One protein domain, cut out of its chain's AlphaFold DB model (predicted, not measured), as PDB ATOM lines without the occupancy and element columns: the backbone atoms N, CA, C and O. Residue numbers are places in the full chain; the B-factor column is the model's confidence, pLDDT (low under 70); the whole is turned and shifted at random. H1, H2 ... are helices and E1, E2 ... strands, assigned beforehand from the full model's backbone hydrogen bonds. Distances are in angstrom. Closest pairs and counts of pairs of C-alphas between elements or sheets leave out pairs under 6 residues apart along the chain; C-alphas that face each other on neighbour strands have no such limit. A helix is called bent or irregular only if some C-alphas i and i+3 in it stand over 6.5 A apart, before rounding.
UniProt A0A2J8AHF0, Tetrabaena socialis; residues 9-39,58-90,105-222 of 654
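Overview. This is residues 9 to 39, 58 to 90 and 105 to 222 of the 654 residues of a protein of Tetrabaena socialis (UniProt A0A2J8AHF0). One eight-stranded sheet, strongly twisted and curled like part of a barrel, curls round helix H3. H4 and H5 pack on H3, H4 crossing it, while H1 packs on strands E1 and E2. The printed part has 182 residues, with five named helices and eight named strands in the order H1 E1 E2 E3 H2 E4 E5 E6 E7 H3 E8 H4 H5; its class is mixed, helices and strands. The mixed sheet runs E4 E3 E2 E1 E7 E6 E5 E8. The whole is compact and rounded, with a radius of gyration of the C-alphas of 16.1 A and spans of 43 by 39 by 35 A.

Along the chain. The strands are E1, residues 23 to 34, 26.2 A long; E2, 61 to 71, 31.1 A; E3, 78 to 85, 21.0 A; E4, 112 to 115; E5, 119 to 123; E6, 136 to 141; E7, 153 to 158; and E8, 185 to 187. E1 bends by 82 degrees at residue 26. The helices are H1, residues 9 to 18; H2, 107 to 110; H3, 162 to 177, 22.5 A; H4, 191 to 209, 21.9 A; and H5, 211 to 217. H4 is irregular, with C-alphas 200 and 203 7.4 A apart, and has a kink of 73 degrees near residue 203. C-alpha 9 is at (175.182, 222.365, 240.704) and C-alpha 217 at (178.472, 239.367, 228.664).

Arrangement. The sheet is a folded sheet, bent back on itself: E4 E3 E2 face E7 E6 E5 E8, with E1 as the hinge. E1 is antiparallel to E2, N 29 and O 65 being 2.9 A apart, and to E7, with N 32 and O 158 at 2.9 A. E5 E6 E7 form a meander, each strand the antiparallel neighbour of the one before. E7, H3 and E8 form a split strand-helix-strand unit, two strands running the same way with E6 and E5 between them, and its crossover is right-handed; E8 is parallel to E5, with N 187 and O 122 at 3.0 A. H3 touches H4, about perpendicular at 83 degrees, closest at the C-alphas of Ala 170 and Val 194, 6.0 A. H3 and H5 lie on the same face and touch, closest at the C-alphas of Asn 174 and Leu 217, 5.9 A. H1 has a height over the sheet of 8.1 A; its closest C-alphas to E1 are those of Gln 11 and Ala 28, 5.8 A. H2 and H4 only graze the sheet. Every O i to N i+4 pair is within hydrogen-bond range in H3 and H5, against 5 of 6 in H1 and 11 of 15 in H4; H2 is too short for one.

Size, cuts and confidence. The C-alphas of Gln 74 and Ala 131, the two farthest apart, are 50.4 A apart. Residues 40 to 57 and 91 to 104 are not printed, with gaps of 13.2 A and 15.6 A between C-alphas. The links E5 to E6 and E6 to E7 are long. The mean pLDDT of the printed part is 76.8; 42 residues are under 70, among them residues 105 to 111, 127 to 134 and 143 to 152.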
ATOM      1  N   GLY A   9     175.089 222.609 239.265       78.94
ATOM      2  CA  GLY A   9     175.182 222.365 240.704       78.94
ATOM      3  C   GLY A   9     176.281 223.213 241.342       78.94
ATOM      4  O   GLY A   9     176.085 223.794 242.412       78.94
ATOM      5  N   LEU A  10     177.415 223.346 240.646       82.62
ATOM      6  CA  LEU A  10     178.510 224.223 241.054       82.62
ATOM      7  C   LEU A  10     178.102 225.699 241.032       82.62
ATOM      8  O   LEU A  10     178.469 226.436 241.947       82.62
ATOM      9  N   GLN A  11     177.355 226.125 240.009       82.88
ATOM     10  CA  GLN A  11     176.869 227.500 239.889       82.88
ATOM     11  C   GLN A  11     175.974 227.883 241.063       82.88
ATOM     12  O   GLN A  11     176.300 228.826 241.776       82.88
ATOM     13  N   ARG A  12     174.932 227.091 241.346       81.31
ATOM     14  CA  ARG A  12     174.015 227.341 242.474       81.31
ATOM     15  C   ARG A  12     174.738 227.390 243.817       81.31
ATOM     16  O   ARG A  12     174.418 228.199 244.685       81.31
ATOM     17  N   HIS A  13     175.737 226.527 244.003       80.81
ATOM     18  CA  HIS A  13     176.548 226.555 245.215       80.81
ATOM     19  C   HIS A  13     177.403 227.826 245.304       80.81
ATOM     20  O   HIS A  13     177.477 228.450 246.361       80.81
ATOM     21  N   ALA A  14     178.044 228.222 244.204       81.75
ATOM     22  CA  ALA A  14     178.823 229.450 244.154       81.75
ATOM     23  C   ALA A  14     177.938 230.694 244.348       81.75
ATOM     24  O   ALA A  14     178.350 231.602 245.058       81.75
ATOM     25  N   GLU A  15     176.713 230.719 243.819       82.62
ATOM     26  CA  GLU A  15     175.734 231.791 244.057       82.62
ATOM     27  C   GLU A  15     175.421 231.944 245.549       82.62
ATOM     28  O   GLU A  15     175.421 233.058 246.072       82.62
ATOM     29  N   ALA A  16     175.254 230.829 246.269       81.62
ATOM     30  CA  ALA A  16     175.025 230.847 247.712       81.62
ATOM     31  C   ALA A  16     176.191 231.476 248.503       81.62
ATOM     32  O   ALA A  16     175.954 232.086 249.547       81.62
ATOM     33  N   LEU A  17     177.436 231.389 248.008       80.25
ATOM     34  CA  LEU A  17     178.597 232.039 248.639       80.25
ATOM     35  C   LEU A  17     178.545 233.571 248.540       80.25
ATOM     36  O   LEU A  17     179.110 234.250 249.397       80.25
ATOM     37  N   PHE A  18     177.876 234.112 247.519       81.06
ATOM     38  CA  PHE A  18     177.756 235.555 247.288       81.06
ATOM     39  C   PHE A  18     176.369 236.115 247.637       81.06
ATOM     40  O   PHE A  18     176.171 237.321 247.548       81.06
ATOM     41  N   ALA A  19     175.432 235.293 248.123       75.25
ATOM     42  CA  ALA A  19     174.050 235.693 248.418       75.25
ATOM     43  C   ALA A  19     173.898 236.813 249.472       75.25
ATOM     44  O   ALA A  19     172.847 237.457 249.535       75.25
ATOM     45  N   SER A  20     174.921 237.034 250.308       72.81
ATOM     46  CA  SER A  20     175.001 238.125 251.294       72.81
ATOM     47  C   SER A  20     175.850 239.324 250.831       72.81
ATOM     48  O   SER A  20     175.953 240.319 251.551       72.81
ATOM     49  N   SER A  21     176.501 239.221 249.669       76.75
ATOM     50  CA  SER A  21     177.353 240.253 249.066       76.75
ATOM     51  C   SER A  21     176.569 241.076 248.035       76.75
ATOM     52  O   SER A  21     175.535 240.646 247.540       76.75
ATOM     53  N   ASP A  22     177.091 242.250 247.667       77.56
ATOM     54  CA  ASP A  22     176.577 243.044 246.531       77.56
ATOM     55  C   ASP A  22     177.142 242.530 245.178       77.56
ATOM     56  O   ASP A  22     177.060 243.204 244.149       77.56
ATOM     57  N   GLU A  23     177.835 241.388 245.199       83.31
ATOM     58  CA  GLU A  23     178.493 240.760 244.055       83.31
ATOM     59  C   GLU A  23     177.581 239.696 243.445       83.31
ATOM     60  O   GLU A  23     177.086 238.814 244.142       83.31
ATOM     61  N   ILE A  24     177.385 239.759 242.131       85.44
ATOM     62  CA  ILE A  24     176.547 238.826 241.379       85.44
ATOM     63  C   ILE A  24     177.461 237.850 240.639       85.44
ATOM     64  O   ILE A  24     178.394 238.279 239.954       85.44
ATOM     65  N   LEU A  25     177.221 236.546 240.787       87.38
ATOM     66  CA  LEU A  25     177.985 235.506 240.098       87.38
ATOM     67  C   LEU A  25     177.689 235.519 238.591       87.38
ATOM     68  O   LEU A  25     176.543 235.611 238.172       87.38
ATOM     69  N   ILE A  26     178.745 235.407 237.784       87.62
ATOM     70  CA  ILE A  26     178.686 235.239 236.325       87.62
ATOM     71  C   ILE A  26     179.021 233.799 235.931       87.62
ATOM     72  O   ILE A  26     178.378 233.222 235.062       87.62
ATOM     73  N   ALA A  27     180.065 233.218 236.528       88.62
ATOM     74  CA  ALA A  27     180.478 231.846 236.249       88.62
ATOM     75  C   ALA A  27     181.362 231.289 237.368       88.62
ATOM     76  O   ALA A  27     182.115 232.033 238.001       88.62
ATOM     77  N   ALA A  28     181.336 229.970 237.555       88.94
ATOM     78  CA  ALA A  28     182.177 229.258 238.510       88.94
ATOM     79  C   ALA A  28     182.839 228.026 237.872       88.94
ATOM     80  O   ALA A  28     182.196 227.282 237.135       88.94
ATOM     81  N   PHE A  29     184.118 227.789 238.189       87.94
ATOM     82  CA  PHE A  29     184.906 226.674 237.652       87.94
ATOM     83  C   PHE A  29     185.688 225.938 238.740       87.94
ATOM     84  O   PHE A  29     186.303 226.558 239.611       87.94
ATOM     85  N   HIS A  30     185.751 224.609 238.641       87.25
ATOM     86  CA  HIS A  30     186.704 223.813 239.410       87.25
ATOM     87  C   HIS A  30     188.091 223.895 238.777       87.25
ATOM     88  O   HIS A  30     188.299 223.433 237.655       87.25
ATOM     89  N   VAL A  31     189.053 224.440 239.518       87.25
ATOM     90  CA  VAL A  31     190.432 224.600 239.058       87.25
ATOM     91  C   VAL A  31     191.422 224.032 240.061       87.25
ATOM     92  O   VAL A  31     191.215 224.039 241.272       87.25
ATOM     93  N   LEU A  32     192.553 223.569 239.554       86.44
ATOM     94  CA  LEU A  32     193.694 223.184 240.366       86.44
ATOM     95  C   LEU A  32     194.691 224.344 240.377       86.44
ATOM     96  O   LEU A  32     195.324 224.638 239.362       86.44
ATOM     97  N   LYS A  33     194.832 225.026 241.514       84.69
ATOM     98  CA  LYS A  33     195.824 226.089 241.678       84.69
ATOM     99  C   LYS A  33     197.209 225.465 241.810       84.69
ATOM    100  O   LYS A  33     197.502 224.772 242.788       84.69
ATOM    101  N   VAL A  34     198.065 225.740 240.835       80.81
ATOM    102  CA  VAL A  34     199.476 225.361 240.862       80.81
ATOM    103  C   VAL A  34     200.215 226.487 241.573       80.81
ATOM    104  O   VAL A  34     200.249 227.622 241.098       80.81
ATOM    105  N   LYS A  35     200.768 226.213 242.755       66.38
ATOM    106  CA  LYS A  35     201.649 227.182 243.404       66.38
ATOM    107  C   LYS A  35     202.937 227.257 242.593       66.38
ATOM    108  O   LYS A  35     203.679 226.280 242.525       66.38
ATOM    109  N   GLN A  36     203.215 228.417 242.006       57.69
ATOM    110  CA  GLN A  36     204.579 228.709 241.592       57.69
ATOM    111  C   GLN A  36     205.408 228.827 242.873       57.69
ATOM    112  O   GLN A  36     205.111 229.656 243.736       57.69
ATOM    113  N   GLN A  37     206.405 227.954 243.031       49.44
ATOM    114  CA  GLN A  37     207.454 228.168 244.018       49.44
ATOM    115  C   GLN A  37     208.144 229.475 243.629       49.44
ATOM    116  O   GLN A  37     208.974 229.497 242.723       49.44
ATOM    117  N   GLY A  38     207.789 230.573 244.300       45.84
ATOM    118  CA  GLY A  38     208.742 231.659 244.449       45.84
ATOM    119  C   GLY A  38     210.000 231.033 245.031       45.84
ATOM    120  O   GLY A  38     209.895 230.214 245.949       45.84
ATOM    121  N   GLU A  39     211.158 231.319 244.445       40.09
ATOM    122  CA  GLU A  39     212.427 230.852 244.984       40.09
ATOM    123  C   GLU A  39     212.504 231.328 246.440       40.09
ATOM    124  O   GLU A  39     212.767 232.496 246.714       40.09
ATOM    125  N   GLU A  58     205.094 220.768 245.051       55.75
ATOM    126  CA  GLU A  58     203.894 220.799 245.896       55.75
ATOM    127  C   GLU A  58     202.683 220.361 245.061       55.75
ATOM    128  O   GLU A  58     202.522 220.780 243.908       55.75
ATOM    129  N   ALA A  59     201.847 219.492 245.632       61.50
ATOM    130  CA  ALA A  59     200.662 218.991 244.951       61.50
ATOM    131  C   ALA A  59     199.709 220.157 244.600       61.50
ATOM    132  O   ALA A  59     199.512 221.063 245.419       61.50
ATOM    133  N   PRO A  60     199.123 220.166 243.388       74.88
ATOM    134  CA  PRO A  60     198.170 221.195 242.987       74.88
ATOM    135  C   PRO A  60     196.964 221.216 243.935       74.88
ATOM    136  O   PRO A  60     196.406 220.169 244.250       74.88
ATOM    137  N   GLN A  61     196.552 222.408 244.375       80.81
ATOM    138  CA  GLN A  61     195.463 222.561 245.346       80.81
ATOM    139  C   GLN A  61     194.117 222.765 244.641       80.81
ATOM    140  O   GLN A  61     194.021 223.671 243.806       80.81
ATOM    141  N   PRO A  62     193.059 222.016 244.993       83.81
ATOM    142  CA  PRO A  62     191.734 222.259 244.445       83.81
ATOM    143  C   PRO A  62     191.177 223.599 244.949       83.81
ATOM    144  O   PRO A  62     191.251 223.958 246.133       83.81
ATOM    145  N   ARG A  63     190.676 224.395 244.007       86.75
ATOM    146  CA  ARG A  63     190.106 225.730 244.204       86.75
ATOM    147  C   ARG A  63     188.900 225.907 243.293       86.75
ATOM    148  O   ARG A  63     188.749 225.225 242.282       86.75
ATOM    149  N   LEU A  64     188.054 226.850 243.664       87.56
ATOM    150  CA  LEU A  64     186.909 227.262 242.879       87.56
ATOM    151  C   LEU A  64     187.192 228.680 242.369       87.56
ATOM    152  O   LEU A  64     187.509 229.573 243.156       87.56
ATOM    153  N   LEU A  65     187.174 228.860 241.052       88.88
ATOM    154  CA  LEU A  65     187.390 230.141 240.383       88.88
ATOM    155  C   LEU A  65     186.026 230.745 240.048       88.88
ATOM    156  O   LEU A  65     185.326 230.194 239.203       88.88
ATOM    157  N   CYS A  66     185.649 231.841 240.705       90.00
ATOM    158  CA  CYS A  66     184.404 232.562 240.422       90.00
ATOM    159  C   CYS A  66     184.689 233.851 239.664       90.00
ATOM    160  O   CYS A  66     185.575 234.612 240.053       90.00
ATOM    161  N   PHE A  67     183.882 234.129 238.652       90.62
ATOM    162  CA  PHE A  67     183.733 235.452 238.069       90.62
ATOM    163  C   PHE A  67     182.485 236.079 238.662       90.62
ATOM    164  O   PHE A  67     181.407 235.493 238.578       90.62
ATOM    165  N   THR A  68     182.627 237.257 239.245       90.00
ATOM    166  CA  THR A  68     181.515 238.030 239.792       90.00
ATOM    167  C   THR A  68     181.571 239.451 239.265       90.00
ATOM    168  O   THR A  68     182.625 239.939 238.850       90.00
ATOM    169  N   VAL A  69     180.443 240.143 239.305       88.56
ATOM    170  CA  VAL A  69     180.360 241.568 239.008       88.56
ATOM    171  C   VAL A  69     179.684 242.304 240.142       88.56
ATOM    172  O   VAL A  69     178.701 241.841 240.709       88.56
ATOM    173  N   ARG A  70     180.196 243.492 240.449       85.94
ATOM    174  CA  ARG A  70     179.552 244.423 241.371       85.94
ATOM    175  C   ARG A  70     179.143 245.681 240.633       85.94
ATOM    176  O   ARG A  70     179.947 246.240 239.889       85.94
ATOM    177  N   ARG A  71     177.936 246.188 240.866       80.81
ATOM    178  CA  ARG A  71     177.529 247.470 240.286       80.81
ATOM    179  C   ARG A  71     178.394 248.611 240.830       80.81
ATOM    180  O   ARG A  71     178.682 248.698 242.027       80.81
ATOM    181  N   SER A  72     178.860 249.492 239.951       76.25
ATOM    182  CA  SER A  72     179.605 250.675 240.377       76.25
ATOM    183  C   SER A  72     178.655 251.714 240.981       76.25
ATOM    184  O   SER A  72     177.648 252.067 240.383       76.25
ATOM    185  N   LYS A  73     178.995 252.270 242.152       72.94
ATOM    186  CA  LYS A  73     178.229 253.381 242.756       72.94
ATOM    187  C   LYS A  73     178.376 254.708 241.997       72.94
ATOM    188  O   LYS A  73     177.581 255.614 242.193       72.94
ATOM    189  N   GLN A  74     179.428 254.846 241.187       65.81
ATOM    190  CA  GLN A  74     179.803 256.101 240.520       65.81
ATOM    191  C   GLN A  74     179.523 256.088 239.014       65.81
ATOM    192  O   GLN A  74     179.460 257.141 238.391       65.81
ATOM    193  N   THR A  75     179.388 254.906 238.414       67.62
ATOM    194  CA  THR A  75     179.200 254.728 236.969       67.62
ATOM    195  C   THR A  75     178.083 253.720 236.728       67.62
ATOM    196  O   THR A  75     177.847 252.857 237.565       67.62
ATOM    197  N   ARG A  76     177.395 253.786 235.581       65.62
ATOM    198  CA  ARG A  76     176.365 252.788 235.225       65.62
ATOM    199  C   ARG A  76     176.931 251.392 234.902       65.62
ATOM    200  O   ARG A  76     176.148 250.478 234.693       65.62
ATOM    201  N   GLY A  77     178.257 251.235 234.868       72.50
ATOM    202  CA  GLY A  77     178.939 249.983 234.534       72.50
ATOM    203  C   GLY A  77     179.173 249.047 235.723       72.50
ATOM    204  O   GLY A  77     178.968 249.397 236.892       72.50
ATOM    205  N   PHE A  78     179.669 247.855 235.409       84.31
ATOM    206  CA  PHE A  78     179.990 246.824 236.381       84.31
ATOM    207  C   PHE A  78     181.486 246.829 236.730       84.31
ATOM    208  O   PHE A  78     182.349 247.303 235.993       84.31
ATOM    209  N   LYS A  79     181.810 246.328 237.919       86.62
ATOM    210  CA  LYS A  79     183.172 246.101 238.404       86.62
ATOM    211  C   LYS A  79     183.382 244.593 238.498       86.62
ATOM    212  O   LYS A  79     183.049 244.017 239.533       86.62
ATOM    213  N   PRO A  80     183.871 243.946 237.428       88.81
ATOM    214  CA  PRO A  80     184.150 242.523 237.449       88.81
ATOM    215  C   PRO A  80     185.358 242.178 238.327       88.81
ATOM    216  O   PRO A  80     186.402 242.845 238.304       88.81
ATOM    217  N   THR A  81     185.218 241.096 239.079       89.31
ATOM    218  CA  THR A  81     186.204 240.558 240.014       89.31
ATOM    219  C   THR A  81     186.312 239.045 239.836       89.31
ATOM    220  O   THR A  81     185.340 238.350 239.547       89.31
ATOM    221  N   VAL A  82     187.530 238.526 239.978       90.19
ATOM    222  CA  VAL A  82     187.828 237.094 239.959       90.19
ATOM    223  C   VAL A  82     188.172 236.651 241.366       90.19
ATOM    224  O   VAL A  82     189.108 237.163 241.980       90.19
ATOM    225  N   HIS A  83     187.438 235.675 241.874       89.00
ATOM    226  CA  HIS A  83     187.593 235.161 243.223       89.00
ATOM    227  C   HIS A  83     188.159 233.747 243.176       89.00
ATOM    228  O   HIS A  83     187.746 232.915 242.369       89.00
ATOM    229  N   THR A  84     189.114 233.470 244.062       87.69
ATOM    230  CA  THR A  84     189.585 232.109 244.325       87.69
ATOM    231  C   THR A  84     189.084 231.665 245.686       87.69
ATOM    232  O   THR A  84     189.516 232.182 246.718       87.69
ATOM    233  N   CYS A  85     188.173 230.701 245.659       85.56
ATOM    234  CA  CYS A  85     187.472 230.158 246.813       85.56
ATOM    235  C   CYS A  85     187.963 228.727 247.087       85.56
ATOM    236  O   CYS A  85     188.549 228.066 246.216       85.56
ATOM    237  N   ARG A  86     187.754 228.227 248.307       81.06
ATOM    238  CA  ARG A  86     187.959 226.801 248.608       81.06
ATOM    239  C   ARG A  86     186.760 225.999 248.084       81.06
ATOM    240  O   ARG A  86     185.648 226.515 248.141       81.06
ATOM    241  N   PRO A  87     186.969 224.788 247.539       72.00
ATOM    242  CA  PRO A  87     185.860 223.935 247.133       72.00
ATOM    243  C   PRO A  87     185.068 223.471 248.370       72.00
ATOM    244  O   PRO A  87     185.652 223.347 249.451       72.00
ATOM    245  N   PRO A  88     183.761 223.203 248.236       60.97
ATOM    246  CA  PRO A  88     182.962 222.650 249.326       60.97
ATOM    247  C   PRO A  88     183.430 221.232 249.689       60.97
ATOM    248  O   PRO A  88     183.524 220.377 248.811       60.97
ATOM    249  N   GLY A  89     183.705 220.984 250.977       55.94
ATOM    250  CA  GLY A  89     183.925 219.636 251.526       55.94
ATOM    251  C   GLY A  89     185.361 219.228 251.893       55.94
ATOM    252  O   GLY A  89     185.554 218.081 252.276       55.94
ATOM    253  N   GLU A  90     186.361 220.115 251.823       46.47
ATOM    254  CA  GLU A  90     187.714 219.828 252.337       46.47
ATOM    255  C   GLU A  90     188.073 220.750 253.512       46.47
ATOM    256  O   GLU A  90     188.538 221.882 253.326       46.47
ATOM    257  N   ALA A 105     178.791 231.454 255.930       37.12
ATOM    258  CA  ALA A 105     179.633 232.464 256.563       37.12
ATOM    259  C   ALA A 105     181.099 232.029 256.790       37.12
ATOM    260  O   ALA A 105     181.994 232.871 256.717       37.12
ATOM    261  N   ALA A 106     181.387 230.742 257.030       34.75
ATOM    262  CA  ALA A 106     182.765 230.292 257.279       34.75
ATOM    263  C   ALA A 106     183.605 230.195 255.987       34.75
ATOM    264  O   ALA A 106     184.798 230.515 255.991       34.75
ATOM    265  N   ALA A 107     182.983 229.829 254.859       39.97
ATOM    266  CA  ALA A 107     183.644 229.689 253.558       39.97
ATOM    267  C   ALA A 107     184.020 231.042 252.921       39.97
ATOM    268  O   ALA A 107     185.044 231.134 252.239       39.97
ATOM    269  N   ALA A 108     183.260 232.106 253.211       42.41
ATOM    270  CA  ALA A 108     183.554 233.471 252.764       42.41
ATOM    271  C   ALA A 108     184.907 234.014 253.282       42.41
ATOM    272  O   ALA A 108     185.510 234.885 252.656       42.41
ATOM    273  N   SER A 109     185.433 233.473 254.391       42.41
ATOM    274  CA  SER A 109     186.670 233.948 255.037       42.41
ATOM    275  C   SER A 109     187.971 233.623 254.280       42.41
ATOM    276  O   SER A 109     189.004 234.242 254.537       42.41
ATOM    277  N   ALA A 110     187.953 232.680 253.328       49.72
ATOM    278  CA  ALA A 110     189.146 232.232 252.596       49.72
ATOM    279  C   ALA A 110     189.169 232.651 251.112       49.72
ATOM    280  O   ALA A 110     189.939 232.089 250.325       49.72
ATOM    281  N   THR A 111     188.344 233.627 250.731       68.81
ATOM    282  CA  THR A 111     188.201 234.100 249.351       68.81
ATOM    283  C   THR A 111     189.240 235.170 249.027       68.81
ATOM    284  O   THR A 111     189.186 236.283 249.546       68.81
ATOM    285  N   LYS A 112     190.196 234.865 248.141       82.25
ATOM    286  CA  LYS A 112     191.083 235.904 247.580       82.25
ATOM    287  C   LYS A 112     190.439 236.480 246.327       82.25
ATOM    288  O   LYS A 112     190.246 235.739 245.362       82.25
ATOM    289  N   SER A 113     190.134 237.773 246.352       84.75
ATOM    290  CA  SER A 113     189.506 238.523 245.263       84.75
ATOM    291  C   SER A 113     190.529 239.342 244.476       84.75
ATOM    292  O   SER A 113     191.342 240.060 245.064       84.75
ATOM    293  N   TYR A 114     190.442 239.295 243.153       86.88
ATOM    294  CA  TYR A 114     191.301 240.020 242.226       86.88
ATOM    295  C   TYR A 114     190.428 240.834 241.262       86.88
ATOM    296  O   TYR A 114     189.673 240.243 240.491       86.88
ATOM    297  N   PRO A 115     190.473 242.177 241.281       87.50
ATOM    298  CA  PRO A 115     189.692 242.976 240.342       87.50
ATOM    299  C   PRO A 115     190.213 242.778 238.920       87.50
ATOM    300  O   PRO A 115     191.411 242.913 238.682       87.50
ATOM    301  N   LEU A 116     189.332 242.528 237.948       85.88
ATOM    302  CA  LEU A 116     189.773 242.325 236.562       85.88
ATOM    303  C   LEU A 116     190.467 243.565 235.988       85.88
ATOM    304  O   LEU A 116     191.369 243.429 235.177       85.88
ATOM    305  N   LYS A 117     190.155 244.770 236.481       85.38
ATOM    306  CA  LYS A 117     190.875 246.002 236.117       85.38
ATOM    307  C   LYS A 117     192.392 245.929 236.371       85.38
ATOM    308  O   LYS A 117     193.138 246.663 235.729       85.38
ATOM    309  N   SER A 118     192.857 245.110 237.320       86.69
ATOM    310  CA  SER A 118     194.285 245.003 237.635       86.69
ATOM    311  C   SER A 118     195.024 243.962 236.794       86.69
ATOM    312  O   SER A 118     196.240 243.852 236.953       86.69
ATOM    313  N   ILE A 119     194.346 243.219 235.913       87.62
ATOM    314  CA  ILE A 119     194.978 242.189 235.083       87.62
ATOM    315  C   ILE A 119     195.938 242.816 234.061       87.62
ATOM    316  O   ILE A 119     195.590 243.761 233.356       87.62
ATOM    317  N   THR A 120     197.173 242.322 234.012       86.38
ATOM    318  CA  THR A 120     198.238 242.840 233.135       86.38
ATOM    319  C   THR A 120     198.473 241.917 231.949       86.38
ATOM    320  O   THR A 120     198.563 242.368 230.803       86.38
ATOM    321  N   GLU A 121     198.541 240.616 232.213       87.56
ATOM    322  CA  GLU A 121     198.909 239.607 231.230       87.56
ATOM    323  C   GLU A 121     198.196 238.280 231.520       87.56
ATOM    324  O   GLU A 121     198.031 237.870 232.672       87.56
ATOM    325  N   VAL A 122     197.768 237.610 230.452       88.50
ATOM    326  CA  VAL A 122     197.168 236.277 230.480       88.50
ATOM    327  C   VAL A 122     198.035 235.369 229.617       88.50
ATOM    328  O   VAL A 122     198.125 235.549 228.402       88.50
ATOM    329  N   VAL A 123     198.703 234.407 230.254       87.75
ATOM    330  CA  VAL A 123     199.630 233.487 229.585       87.75
ATOM    331  C   VAL A 123     199.013 232.097 229.535       87.75
ATOM    332  O   VAL A 123     198.621 231.544 230.562       87.75
ATOM    333  N   VAL A 124     198.973 231.511 228.344       86.19
ATOM    334  CA  VAL A 124     198.662 230.100 228.111       86.19
ATOM    335  C   VAL A 124     199.983 229.403 227.772       86.19
ATOM    336  O   VAL A 124     200.499 229.567 226.664       86.19
ATOM    337  N   PRO A 125     200.606 228.683 228.724       81.81
ATOM    338  CA  PRO A 125     201.901 228.055 228.490       81.81
ATOM    339  C   PRO A 125     201.824 227.004 227.371       81.81
ATOM    340  O   PRO A 125     200.861 226.232 227.333       81.81
ATOM    341  N   PRO A 126     202.845 226.900 226.496       70.31
ATOM    342  CA  PRO A 126     202.885 225.858 225.482       70.31
ATOM    343  C   PRO A 126     202.939 224.482 226.148       70.31
ATOM    344  O   PRO A 126     203.693 224.239 227.099       70.31
ATOM    345  N   ASN A 127     202.116 223.574 225.641       67.06
ATOM    346  CA  ASN A 127     201.948 222.250 226.206       67.06
ATOM    347  C   ASN A 127     203.182 221.385 225.883       67.06
ATOM    348  O   ASN A 127     203.435 221.066 224.727       67.06
ATOM    349  N   LYS A 128     203.980 221.029 226.899       55.28
ATOM    350  CA  LYS A 128     205.275 220.340 226.711       55.28
ATOM    351  C   LYS A 128     205.163 218.839 226.406       55.28
ATOM    352  O   LYS A 128     206.176 218.223 226.095       55.28
ATOM    353  N   TYR A 129     203.970 218.252 226.519       54.47
ATOM    354  CA  TYR A 129     203.741 216.817 226.331       54.47
ATOM    355  C   TYR A 129     202.430 216.584 225.565       54.47
ATOM    356  O   TYR A 129     201.348 216.856 226.085       54.47
ATOM    357  N   GLU A 130     202.518 216.053 224.343       51.50
ATOM    358  CA  GLU A 130     201.350 215.736 223.497       51.50
ATOM    359  C   GLU A 130     200.466 214.632 224.101       51.50
ATOM    360  O   GLU A 130     199.250 214.651 223.939       51.50
ATOM    361  N   ALA A 131     201.058 213.715 224.873       46.16
ATOM    362  CA  ALA A 131     200.355 212.580 225.474       46.16
ATOM    363  C   ALA A 131     199.498 212.932 226.709       46.16
ATOM    364  O   ALA A 131     198.681 212.116 227.131       46.16
ATOM    365  N   ASN A 132     199.681 214.108 227.328       55.50
ATOM    366  CA  ASN A 132     198.905 214.505 228.508       55.50
ATOM    367  C   ASN A 132     198.747 216.034 228.570       55.50
ATOM    368  O   ASN A 132     199.570 216.714 229.194       55.50
ATOM    369  N   PRO A 133     197.731 216.601 227.893       61.62
ATOM    370  CA  PRO A 133     197.604 218.040 227.782       61.62
ATOM    371  C   PRO A 133     197.313 218.702 229.127       61.62
ATOM    372  O   PRO A 133     196.322 218.417 229.801       61.62
ATOM    373  N   ALA A 134     198.195 219.617 229.527       66.88
ATOM    374  CA  ALA A 134     197.990 220.450 230.699       66.88
ATOM    375  C   ALA A 134     197.275 221.740 230.267       66.88
ATOM    376  O   ALA A 134     197.910 222.661 229.762       66.88
ATOM    377  N   PHE A 135     195.953 221.810 230.458       82.38
ATOM    378  CA  PHE A 135     195.152 223.015 230.203       82.38
ATOM    379  C   PHE A 135     195.439 224.075 231.274       82.38
ATOM    380  O   PHE A 135     194.715 224.197 232.263       82.38
ATOM    381  N   LEU A 136     196.567 224.767 231.130       84.06
ATOM    382  CA  LEU A 136     197.075 225.739 232.092       84.06
ATOM    383  C   LEU A 136     196.777 227.166 231.638       84.06
ATOM    384  O   LEU A 136     196.970 227.505 230.474       84.06
ATOM    385  N   VAL A 137     196.381 228.009 232.588       86.38
ATOM    386  CA  VAL A 137     196.276 229.458 232.415       86.38
ATOM    387  C   VAL A 137     196.996 230.159 233.561       86.38
ATOM    388  O   VAL A 137     196.822 229.807 234.729       86.38
ATOM    389  N   GLU A 138     197.827 231.142 233.232       87.12
ATOM    390  CA  GLU A 138     198.445 232.046 234.196       87.12
ATOM    391  C   GLU A 138     197.802 233.423 234.076       87.12
ATOM    392  O   GLU A 138     197.839 234.047 233.017       87.12
ATOM    393  N   LEU A 139     197.222 233.899 235.177       87.31
ATOM    394  CA  LEU A 139     196.660 235.240 235.288       87.31
ATOM    395  C   LEU A 139     197.625 236.105 236.101       87.31
ATOM    396  O   LEU A 139     197.880 235.807 237.277       87.31
ATOM    397  N   ARG A 140     198.168 237.155 235.478       87.94
ATOM    398  CA  ARG A 140     199.042 238.139 236.124       87.94
ATOM    399  C   ARG A 140     198.256 239.392 236.462       87.94
ATOM    400  O   ARG A 140     197.563 239.956 235.616       87.94
ATOM    401  N   PHE A 141     198.363 239.817 237.714       85.31
ATOM    402  CA  PHE A 141     197.708 241.011 238.226       85.31
ATOM    403  C   PHE A 141     198.750 242.008 238.722       85.31
ATOM    404  O   PHE A 141     199.709 241.653 239.413       85.31
ATOM    405  N   SER A 142     198.520 243.285 238.433       81.50
ATOM    406  CA  SER A 142     199.256 244.388 239.039       81.50
ATOM    407  C   SER A 142     199.000 244.417 240.551       81.50
ATOM    408  O   SER A 142     197.858 244.428 241.018       81.50
ATOM    409  N   GLY A 143     200.080 244.386 241.335       64.44
ATOM    410  CA  GLY A 143     200.010 244.421 242.791       64.44
ATOM    411  C   GLY A 143     199.496 245.771 243.289       64.44
ATOM    412  O   GLY A 143     200.185 246.783 243.181       64.44
ATOM    413  N   SER A 144     198.294 245.784 243.860       50.22
ATOM    414  CA  SER A 144     197.742 246.914 244.611       50.22
ATOM    415  C   SER A 144     197.781 246.560 246.098       50.22
ATOM    416  O   SER A 144     196.854 245.962 246.633       50.22
ATOM    417  N   GLY A 145     198.905 246.838 246.759       44.16
ATOM    418  CA  GLY A 145     199.076 246.557 248.184       44.16
ATOM    419  C   GLY A 145     200.088 247.501 248.821       44.16
ATOM    420  O   GLY A 145     201.230 247.578 248.383       44.16
ATOM    421  N   SER A 146     199.655 248.215 249.861       43.62
ATOM    422  CA  SER A 146     200.423 249.240 250.581       43.62
ATOM    423  C   SER A 146     201.546 248.689 251.476       43.62
ATOM    424  O   SER A 146     202.302 249.482 252.023       43.62
ATOM    425  N   TYR A 147     201.670 247.372 251.661       39.78
ATOM    426  CA  TYR A 147     202.662 246.767 252.564       39.78
ATOM    427  C   TYR A 147     202.991 245.319 252.152       39.78
ATOM    428  O   TYR A 147     202.704 244.366 252.861       39.78
ATOM    429  N   SER A 148     203.532 245.122 250.951       39.66
ATOM    430  CA  SER A 148     204.395 243.983 250.592       39.66
ATOM    431  C   SER A 148     204.913 244.227 249.177       39.66
ATOM    432  O   SER A 148     204.204 244.812 248.364       39.66
ATOM    433  N   THR A 149     206.163 243.848 248.924       40.12
ATOM    434  CA  THR A 149     206.969 244.073 247.712       40.12
ATOM    435  C   THR A 149     206.174 244.376 246.438       40.12
ATOM    436  O   THR A 149     205.327 243.585 246.029       40.12
ATOM    437  N   ARG A 150     206.514 245.498 245.789       44.91
ATOM    438  CA  ARG A 150     206.067 245.942 244.460       44.91
ATOM    439  C   ARG A 150     206.359 244.848 243.417       44.91
ATOM    440  O   ARG A 150     207.388 244.877 242.755       44.91
ATOM    441  N   GLY A 151     205.492 243.846 243.347       54.84
ATOM    442  CA  GLY A 151     205.674 242.624 242.578       54.84
ATOM    443  C   GLY A 151     204.357 242.211 241.938       54.84
ATOM    444  O   GLY A 151     203.292 242.289 242.553       54.84
ATOM    445  N   GLU A 152     204.436 241.828 240.672       67.94
ATOM    446  CA  GLU A 152     203.329 241.270 239.906       67.94
ATOM    447  C   GLU A 152     202.852 239.965 240.566       67.94
ATOM    448  O   GLU A 152     203.661 239.111 240.932       67.94
ATOM    449  N   GLN A 153     201.541 239.825 240.782       76.56
ATOM    450  CA  GLN A 153     200.978 238.605 241.357       76.56
ATOM    451  C   GLN A 153     200.586 237.644 240.240       76.56
ATOM    452  O   GLN A 153     199.649 237.912 239.489       76.56
ATOM    453  N   THR A 154     201.267 236.503 240.174       81.38
ATOM    454  CA  THR A 154     201.016 235.460 239.174       81.38
ATOM    455  C   THR A 154     200.234 234.310 239.800       81.38
ATOM    456  O   THR A 154     200.685 233.688 240.764       81.38
ATOM    457  N   ASN A 155     199.057 234.000 239.254       84.44
ATOM    458  CA  ASN A 155     198.264 232.841 239.658       84.44
ATOM    459  C   ASN A 155     198.149 231.849 238.498       84.44
ATOM    460  O   ASN A 155     197.574 232.181 237.464       84.44
ATOM    461  N   GLN A 156     198.659 230.630 238.687       86.06
ATOM    462  CA  GLN A 156     198.568 229.555 237.701       86.06
ATOM    463  C   GLN A 156     197.452 228.572 238.070       86.06
ATOM    464  O   GLN A 156     197.407 228.045 239.186       86.06
ATOM    465  N   PHE A 157     196.568 228.301 237.116       87.62
ATOM    466  CA  PHE A 157     195.431 227.402 237.269       87.62
ATOM    467  C   PHE A 157     195.451 226.324 236.192       87.62
ATOM    468  O   PHE A 157     195.709 226.605 235.024       87.62
ATOM    469  N   ARG A 158     195.153 225.088 236.590       86.25
ATOM    470  CA  ARG A 158     194.905 223.966 235.686       86.25
ATOM    471  C   ARG A 158     193.408 223.688 235.619       86.25
ATOM    472  O   ARG A 158     192.776 223.470 236.654       86.25
ATOM    473  N   LEU A 159     192.880 223.684 234.402       86.38
ATOM    474  CA  LEU A 159     191.480 223.428 234.063       86.38
ATOM    475  C   LEU A 159     191.278 221.972 233.626       86.38
ATOM    476  O   LEU A 159     192.252 221.245 233.389       86.38
ATOM    477  N   ARG A 160     190.018 221.523 233.549       84.12
ATOM    478  CA  ARG A 160     189.691 220.114 233.272       84.12
ATOM    479  C   ARG A 160     189.696 219.804 231.778       84.12
ATOM    480  O   ARG A 160     190.031 218.682 231.403       84.12
ATOM    481  N   SER A 161     189.355 220.779 230.935       84.69
ATOM    482  CA  SER A 161     189.271 220.613 229.481       84.69
ATOM    483  C   SER A 161     189.788 221.834 228.711       84.69
ATOM    484  O   SER A 161     189.921 222.935 229.254       84.69
ATOM    485  N   ARG A 162     190.057 221.640 227.412       84.06
ATOM    486  CA  ARG A 162     190.374 222.733 226.476       84.06
ATOM    487  C   ARG A 162     189.206 223.711 226.330       84.06
ATOM    488  O   ARG A 162     189.437 224.903 226.177       84.06
ATOM    489  N   GLU A 163     187.978 223.210 226.376       85.06
ATOM    490  CA  GLU A 163     186.767 224.022 226.240       85.06
ATOM    491  C   GLU A 163     186.553 224.917 227.467       85.06
ATOM    492  O   GLU A 163     186.252 226.094 227.310       85.06
ATOM    493  N   GLU A 164     186.808 224.418 228.684       86.19
ATOM    494  CA  GLU A 164     186.782 225.244 229.903       86.19
ATOM    495  C   GLU A 164     187.848 226.347 229.861       86.19
ATOM    496  O   GLU A 164     187.597 227.470 230.290       86.19
ATOM    497  N   LEU A 165     189.031 226.049 229.311       88.00
ATOM    498  CA  LEU A 165     190.080 227.048 229.094       88.00
ATOM    499  C   LEU A 165     189.640 228.140 228.123       88.00
ATOM    500  O   LEU A 165     189.809 229.317 228.431       88.00
ATOM    501  N   GLN A 166     189.044 227.765 226.994       88.38
ATOM    502  CA  GLN A 166     188.505 228.735 226.044       88.38
ATOM    503  C   GLN A 166     187.379 229.571 226.665       88.38
ATOM    504  O   GLN A 166     187.354 230.786 226.484       88.38
ATOM    505  N   LEU A 167     186.517 228.963 227.485       88.31
ATOM    506  CA  LEU A 167     185.447 229.669 228.184       88.31
ATOM    507  C   LEU A 167     185.976 230.678 229.211       88.31
ATOM    508  O   LEU A 167     185.537 231.823 229.223       88.31
ATOM    509  N   VAL A 168     186.946 230.296 230.045       88.69
ATOM    510  CA  VAL A 168     187.561 231.207 231.028       88.69
ATOM    511  C   VAL A 168     188.249 232.388 230.334       88.69
ATOM    512  O   VAL A 168     188.128 233.528 230.795       88.69
ATOM    513  N   LEU A 169     188.938 232.143 229.215       89.75
ATOM    514  CA  LEU A 169     189.552 233.200 228.406       89.75
ATOM    515  C   LEU A 169     188.489 234.123 227.794       89.75
ATOM    516  O   LEU A 169     188.608 235.342 227.919       89.75
ATOM    517  N   ALA A 170     187.430 233.562 227.206       88.88
ATOM    518  CA  ALA A 170     186.330 234.325 226.624       88.88
ATOM    519  C   ALA A 170     185.614 235.194 227.670       88.88
ATOM    520  O   ALA A 170     185.443 236.390 227.452       88.88
ATOM    521  N   LEU A 171     185.275 234.639 228.838       89.19
ATOM    522  CA  LEU A 171     184.665 235.386 229.945       89.19
ATOM    523  C   LEU A 171     185.558 236.532 230.416       89.19
ATOM    524  O   LEU A 171     185.079 237.643 230.621       89.19
ATOM    525  N   THR A 172     186.863 236.283 230.545       88.69
ATOM    526  CA  THR A 172     187.821 237.315 230.950       88.69
ATOM    527  C   THR A 172     187.864 238.449 229.925       88.69
ATOM    528  O   THR A 172     187.775 239.613 230.304       88.69
ATOM    529  N   LEU A 173     187.958 238.135 228.629       88.88
ATOM    530  CA  LEU A 173     188.020 239.150 227.574       88.88
ATOM    531  C   LEU A 173     186.704 239.918 227.421       88.88
ATOM    532  O   LEU A 173     186.744 241.138 227.291       88.88
ATOM    533  N   ASN A 174     185.561 239.234 227.492       88.44
ATOM    534  CA  ASN A 174     184.246 239.863 227.381       88.44
ATOM    535  C   ASN A 174     183.943 240.752 228.591       88.44
ATOM    536  O   ASN A 174     183.529 241.890 228.426       88.44
ATOM    537  N   LEU A 175     184.235 240.317 229.818       87.56
ATOM    538  CA  LEU A 175     184.044 241.179 230.990       87.56
ATOM    539  C   LEU A 175     184.963 242.410 230.975       87.56
ATOM    540  O   LEU A 175     184.583 243.457 231.499       87.56
ATOM    541  N   LEU A 176     186.160 242.311 230.389       87.06
ATOM    542  CA  LEU A 176     187.056 243.457 230.221       87.06
ATOM    543  C   LEU A 176     186.567 244.409 229.124       87.06
ATOM    544  O   LEU A 176     186.596 245.621 229.338       87.06
ATOM    545  N   SER A 177     186.093 243.881 227.990       85.50
ATOM    546  CA  SER A 177     185.600 244.695 226.874       85.50
ATOM    547  C   SER A 177     184.295 245.418 227.210       85.50
ATOM    548  O   SER A 177     184.198 246.611 226.954       85.50
ATOM    549  N   GLN A 178     183.335 244.748 227.858       83.06
ATOM    550  CA  GLN A 178     182.036 245.341 228.217       83.06
ATOM    551  C   GLN A 178     182.133 246.436 229.293       83.06
ATOM    552  O   GLN A 178     181.186 247.190 229.494       83.06
ATOM    553  N   ASN A 179     183.258 246.525 230.012       80.12
ATOM    554  CA  ASN A 179     183.484 247.525 231.061       80.12
ATOM    555  C   ASN A 179     184.571 248.554 230.693       80.12
ATOM    556  O   ASN A 179     185.096 249.224 231.587       80.12
ATOM    557  N   ASP A 180     184.922 248.667 229.406       79.81
ATOM    558  CA  ASP A 180     185.926 249.602 228.867       79.81
ATOM    559  C   ASP A 180     187.298 249.520 229.569       79.81
ATOM    560  O   ASP A 180     188.015 250.514 229.737       79.81
ATOM    561  N   TYR A 181     187.689 248.328 230.026       84.31
ATOM    562  CA  TYR A 181     188.999 248.113 230.637       84.31
ATOM    563  C   TYR A 181     190.068 247.813 229.584       84.31
ATOM    564  O   TYR A 181     189.800 247.288 228.505       84.31
ATOM    565  N   ARG A 182     191.327 248.148 229.905       82.44
ATOM    566  CA  ARG A 182     192.466 247.877 229.019       82.44
ATOM    567  C   ARG A 182     192.584 246.356 228.797       82.44
ATOM    568  O   ARG A 182     192.641 245.627 229.789       82.44
ATOM    569  N   PRO A 183     192.680 245.874 227.543       82.94
ATOM    570  CA  PRO A 183     192.861 244.453 227.275       82.94
ATOM    571  C   PRO A 183     194.227 243.970 227.797       82.94
ATOM    572  O   PRO A 183     195.216 244.705 227.687       82.94
ATOM    573  N   PRO A 184     194.312 242.752 228.358       87.56
ATOM    574  CA  PRO A 184     195.561 242.199 228.852       87.56
ATOM    575  C   PRO A 184     196.460 241.796 227.687       87.56
ATOM    576  O   PRO A 184     195.986 241.466 226.597       87.56
ATOM    577  N   ARG A 185     197.772 241.744 227.929       85.94
ATOM    578  CA  ARG A 185     198.685 241.097 226.984       85.94
ATOM    579  C   ARG A 185     198.382 239.595 226.971       85.94
ATOM    580  O   ARG A 185     198.462 238.948 228.011       85.94
ATOM    581  N   LEU A 186     198.024 239.047 225.815       86.00
ATOM    582  CA  LEU A 186     197.801 237.612 225.637       86.00
ATOM    583  C   LEU A 186     199.079 236.962 225.099       86.00
ATOM    584  O   LEU A 186     199.632 237.414 224.097       86.00
ATOM    585  N   VAL A 187     199.565 235.918 225.772       84.75
ATOM    586  CA  VAL A 187     200.741 235.142 225.348       84.75
ATOM    587  C   VAL A 187     200.345 233.676 225.234       84.75
ATOM    588  O   VAL A 187     199.898 233.085 226.210       84.75
ATOM    589  N   GLY A 188     200.513 233.079 224.052       80.06
ATOM    590  CA  GLY A 188     200.154 231.675 223.798       80.06
ATOM    591  C   GLY A 188     198.677 231.424 223.457       80.06
ATOM    592  O   GLY A 188     198.288 230.273 223.292       80.06
ATOM    593  N   ALA A 189     197.871 232.481 223.325       81.62
ATOM    594  CA  ALA A 189     196.517 232.444 222.776       81.62
ATOM    595  C   ALA A 189     196.251 233.726 221.971       81.62
ATOM    596  O   ALA A 189     196.712 234.801 222.364       81.62
ATOM    597  N   GLU A 190     195.512 233.623 220.866       83.44
ATOM    598  CA  GLU A 190     195.140 234.773 220.041       83.44
ATOM    599  C   GLU A 190     193.726 235.265 220.387       83.44
ATOM    600  O   GLU A 190     192.781 234.482 220.467       83.44
ATOM    601  N   ALA A 191     193.560 236.580 220.577       84.25
ATOM    602  CA  ALA A 191     192.264 237.167 220.932       84.25
ATOM    603  C   ALA A 191     191.177 236.882 219.880       84.25
ATOM    604  O   ALA A 191     190.030 236.630 220.243       84.25
ATOM    605  N   ALA A 192     191.539 236.901 218.592       86.38
ATOM    606  CA  ALA A 192     190.621 236.633 217.488       86.38
ATOM    607  C   ALA A 192     190.103 235.187 217.507       86.38
ATOM    608  O   ALA A 192     188.908 234.967 217.321       86.38
ATOM    609  N   GLU A 193     190.965 234.212 217.806       87.56
ATOM    610  CA  GLU A 193     190.577 232.803 217.928       87.56
ATOM    611  C   GLU A 193     189.625 232.572 219.106       87.56
ATOM    612  O   GLU A 193     188.607 231.894 218.960       87.56
ATOM    613  N   VAL A 194     189.919 233.174 220.265       86.38
ATOM    614  CA  VAL A 194     189.062 233.075 221.460       86.38
ATOM    615  C   VAL A 194     187.692 233.707 221.197       86.38
ATOM    616  O   VAL A 194     186.665 233.147 221.580       86.38
ATOM    617  N   GLN A 195     187.654 234.851 220.510       86.94
ATOM    618  CA  GLN A 195     186.404 235.527 220.156       86.94
ATOM    619  C   GLN A 195     185.603 234.770 219.088       86.94
ATOM    620  O   GLN A 195     184.383 234.655 219.208       86.94
ATOM    621  N   ALA A 196     186.263 234.183 218.085       87.25
ATOM    622  CA  ALA A 196     185.610 233.321 217.099       87.25
ATOM    623  C   ALA A 196     185.011 232.068 217.758       87.25
ATOM    624  O   ALA A 196     183.883 231.674 217.450       87.25
ATOM    625  N   TRP A 197     185.734 231.472 218.711       91.06
ATOM    626  CA  TRP A 197     185.221 230.364 219.509       91.06
ATOM    627  C   TRP A 197     184.006 230.784 220.347       91.06
ATOM    628  O   TRP A 197     182.981 230.099 220.307       91.06
ATOM    629  N   TRP A 198     184.082 231.926 221.043       88.56
ATOM    630  CA  TRP A 198     182.977 232.469 221.839       88.56
ATOM    631  C   TRP A 198     181.723 232.700 220.990       88.56
ATOM    632  O   TRP A 198     180.643 232.245 221.365       88.56
ATOM    633  N   ALA A 199     181.865 233.308 219.810       86.25
ATOM    634  CA  ALA A 199     180.750 233.565 218.902       86.25
ATOM    635  C   ALA A 199     179.992 232.284 218.502       86.25
ATOM    636  O   ALA A 199     178.765 232.311 218.394       86.25
ATOM    637  N   GLY A 200     180.704 231.160 218.336       84.69
ATOM    638  CA  GLY A 200     180.113 229.858 218.007       84.69
ATOM    639  C   GLY A 200     179.513 229.089 219.193       84.69
ATOM    640  O   GLY A 200     178.673 228.220 218.975       84.69
ATOM    641  N   HIS A 201     179.912 229.394 220.434       85.44
ATOM    642  CA  HIS A 201     179.534 228.612 221.628       85.44
ATOM    643  C   HIS A 201     178.667 229.383 222.638       85.44
ATOM    644  O   HIS A 201     178.055 228.767 223.512       85.44
ATOM    645  N   GLN A 202     178.546 230.709 222.514       83.69
ATOM    646  CA  GLN A 202     177.786 231.551 223.447       83.69
ATOM    647  C   GLN A 202     176.309 231.137 223.577       83.69
ATOM    648  O   GLN A 202     175.790 231.106 224.688       83.69
ATOM    649  N   ALA A 203     175.639 230.731 222.491       82.00
ATOM    650  CA  ALA A 203     174.225 230.335 222.531       82.00
ATOM    651  C   ALA A 203     173.964 229.091 223.404       82.00
ATOM    652  O   ALA A 203     172.896 228.969 223.997       82.00
ATOM    653  N   ALA A 204     174.944 228.188 223.507       82.81
ATOM    654  CA  ALA A 204     174.854 226.995 224.345       82.81
ATOM    655  C   ALA A 204     175.273 227.264 225.800       82.81
ATOM    656  O   ALA A 204     174.784 226.610 226.716       82.81
ATOM    657  N   VAL A 205     176.182 228.219 226.018       82.94
ATOM    658  CA  VAL A 205     176.755 228.515 227.339       82.94
ATOM    659  C   VAL A 205     175.897 229.492 228.138       82.94
ATOM    660  O   VAL A 205     175.709 229.289 229.333       82.94
ATOM    661  N   LEU A 206     175.367 230.540 227.506       83.50
ATOM    662  CA  LEU A 206     174.655 231.616 228.200       83.50
ATOM    663  C   LEU A 206     173.437 231.151 229.022       83.50
ATOM    664  O   LEU A 206     173.319 231.599 230.160       83.50
ATOM    665  N   PRO A 207     172.578 230.224 228.544       81.38
ATOM    666  CA  PRO A 207     171.479 229.699 229.358       81.38
ATOM    667  C   PRO A 207     171.953 228.994 230.637       81.38
ATOM    668  O   PRO A 207     171.266 229.048 231.653       81.38
ATOM    669  N   LEU A 208     173.139 228.374 230.601       79.62
ATOM    670  CA  LEU A 208     173.731 227.657 231.735       79.62
ATOM    671  C   LEU A 208     174.404 228.590 232.754       79.62
ATOM    672  O   LEU A 208     174.662 228.160 233.872       79.62
ATOM    673  N   LEU A 209     174.725 229.831 232.364       78.75
ATOM    674  CA  LEU A 209     175.287 230.866 233.242       78.75
ATOM    675  C   LEU A 209     174.203 231.748 233.898       78.75
ATOM    676  O   LEU A 209     174.517 232.593 234.731       78.75
ATOM    677  N   GLY A 210     172.937 231.588 233.495       78.44
ATOM    678  CA  GLY A 210     171.813 232.398 233.958       78.44
ATOM    679  C   GLY A 210     171.576 233.673 233.136       78.44
ATOM    680  O   GLY A 210     172.462 234.208 232.468       78.44
ATOM    681  N   GLY A 211     170.339 234.182 233.195       76.38
ATOM    682  CA  GLY A 211     169.893 235.328 232.387       76.38
ATOM    683  C   GLY A 211     170.683 236.615 232.649       76.38
ATOM    684  O   GLY A 211     171.016 237.336 231.713       76.38
ATOM    685  N   PHE A 212     171.076 236.854 233.903       77.69
ATOM    686  CA  PHE A 212     171.897 238.009 234.273       77.69
ATOM    687  C   PHE A 212     173.292 237.966 233.625       77.69
ATOM    688  O   PHE A 212     173.770 238.968 233.095       77.69
ATOM    689  N   ALA A 213     173.946 236.799 233.621       79.88
ATOM    690  CA  ALA A 213     175.258 236.636 233.003       79.88
ATOM    691  C   ALA A 213     175.207 236.869 231.486       79.88
ATOM    692  O   ALA A 213     176.128 237.464 230.927       79.88
ATOM    693  N   ALA A 214     174.118 236.459 230.828       80.06
ATOM    694  CA  ALA A 214     173.902 236.710 229.407       80.06
ATOM    695  C   ALA A 214     173.812 238.203 229.077       80.06
ATOM    696  O   ALA A 214     174.465 238.658 228.138       80.06
ATOM    697  N   GLU A 215     173.074 238.975 229.875       77.62
ATOM    698  CA  GLU A 215     172.955 240.420 229.671       77.62
ATOM    699  C   GLU A 215     174.281 241.153 229.934       77.62
ATOM    700  O   GLU A 215     174.636 242.063 229.190       77.62
ATOM    701  N   VAL A 216     175.076 240.732 230.923       81.38
ATOM    702  CA  VAL A 216     176.377 241.365 231.218       81.38
ATOM    703  C   VAL A 216     177.458 241.034 230.180       81.38
ATOM    704  O   VAL A 216     178.346 241.853 229.939       81.38
ATOM    705  N   LEU A 217     177.428 239.839 229.584       81.44
ATOM    706  CA  LEU A 217     178.472 239.367 228.664       81.44
ATOM    707  C   LEU A 217     178.230 239.764 227.199       81.44
ATOM    708  O   LEU A 217     179.191 239.829 226.426       81.44
ATOM    709  N   LEU A 218     176.979 240.017 226.807       80.12
ATOM    710  CA  LEU A 218     176.627 240.384 225.437       80.12
ATOM    711  C   LEU A 218     176.739 241.902 225.194       80.12
ATOM    712  O   LEU A 218     176.298 242.701 226.023       80.12
ATOM    713  N   PRO A 219     177.275 242.326 224.032       61.56
ATOM    714  CA  PRO A 219     177.308 243.734 223.651       61.56
ATOM    715  C   PRO A 219     175.875 244.253 223.470       61.56
ATOM    716  O   PRO A 219     175.195 243.889 222.514       61.56
ATOM    717  N   GLY A 220     175.408 245.071 224.419       53.75
ATOM    718  CA  GLY A 220     174.063 245.663 224.416       53.75
ATOM    719  C   GLY A 220     173.323 245.621 225.759       53.75
ATOM    720  O   GLY A 220     172.444 246.453 225.978       53.75
ATOM    721  N   GLY A 221     173.703 244.748 226.702       47.31
ATOM    722  CA  GLY A 221     173.063 244.707 228.030       47.31
ATOM    723  C   GLY A 221     173.470 245.846 228.976       47.31
ATOM    724  O   GLY A 221     172.839 246.061 230.006       47.31
ATOM    725  N   GLY A 222     174.484 246.637 228.606       42.06
ATOM    726  CA  GLY A 222     174.907 247.845 229.327       42.06
ATOM    727  C   GLY A 222     174.251 249.153 228.862       42.06
ATOM    728  O   GLY A 222     174.426 250.187 229.507       42.06
TER     729      GLY A 222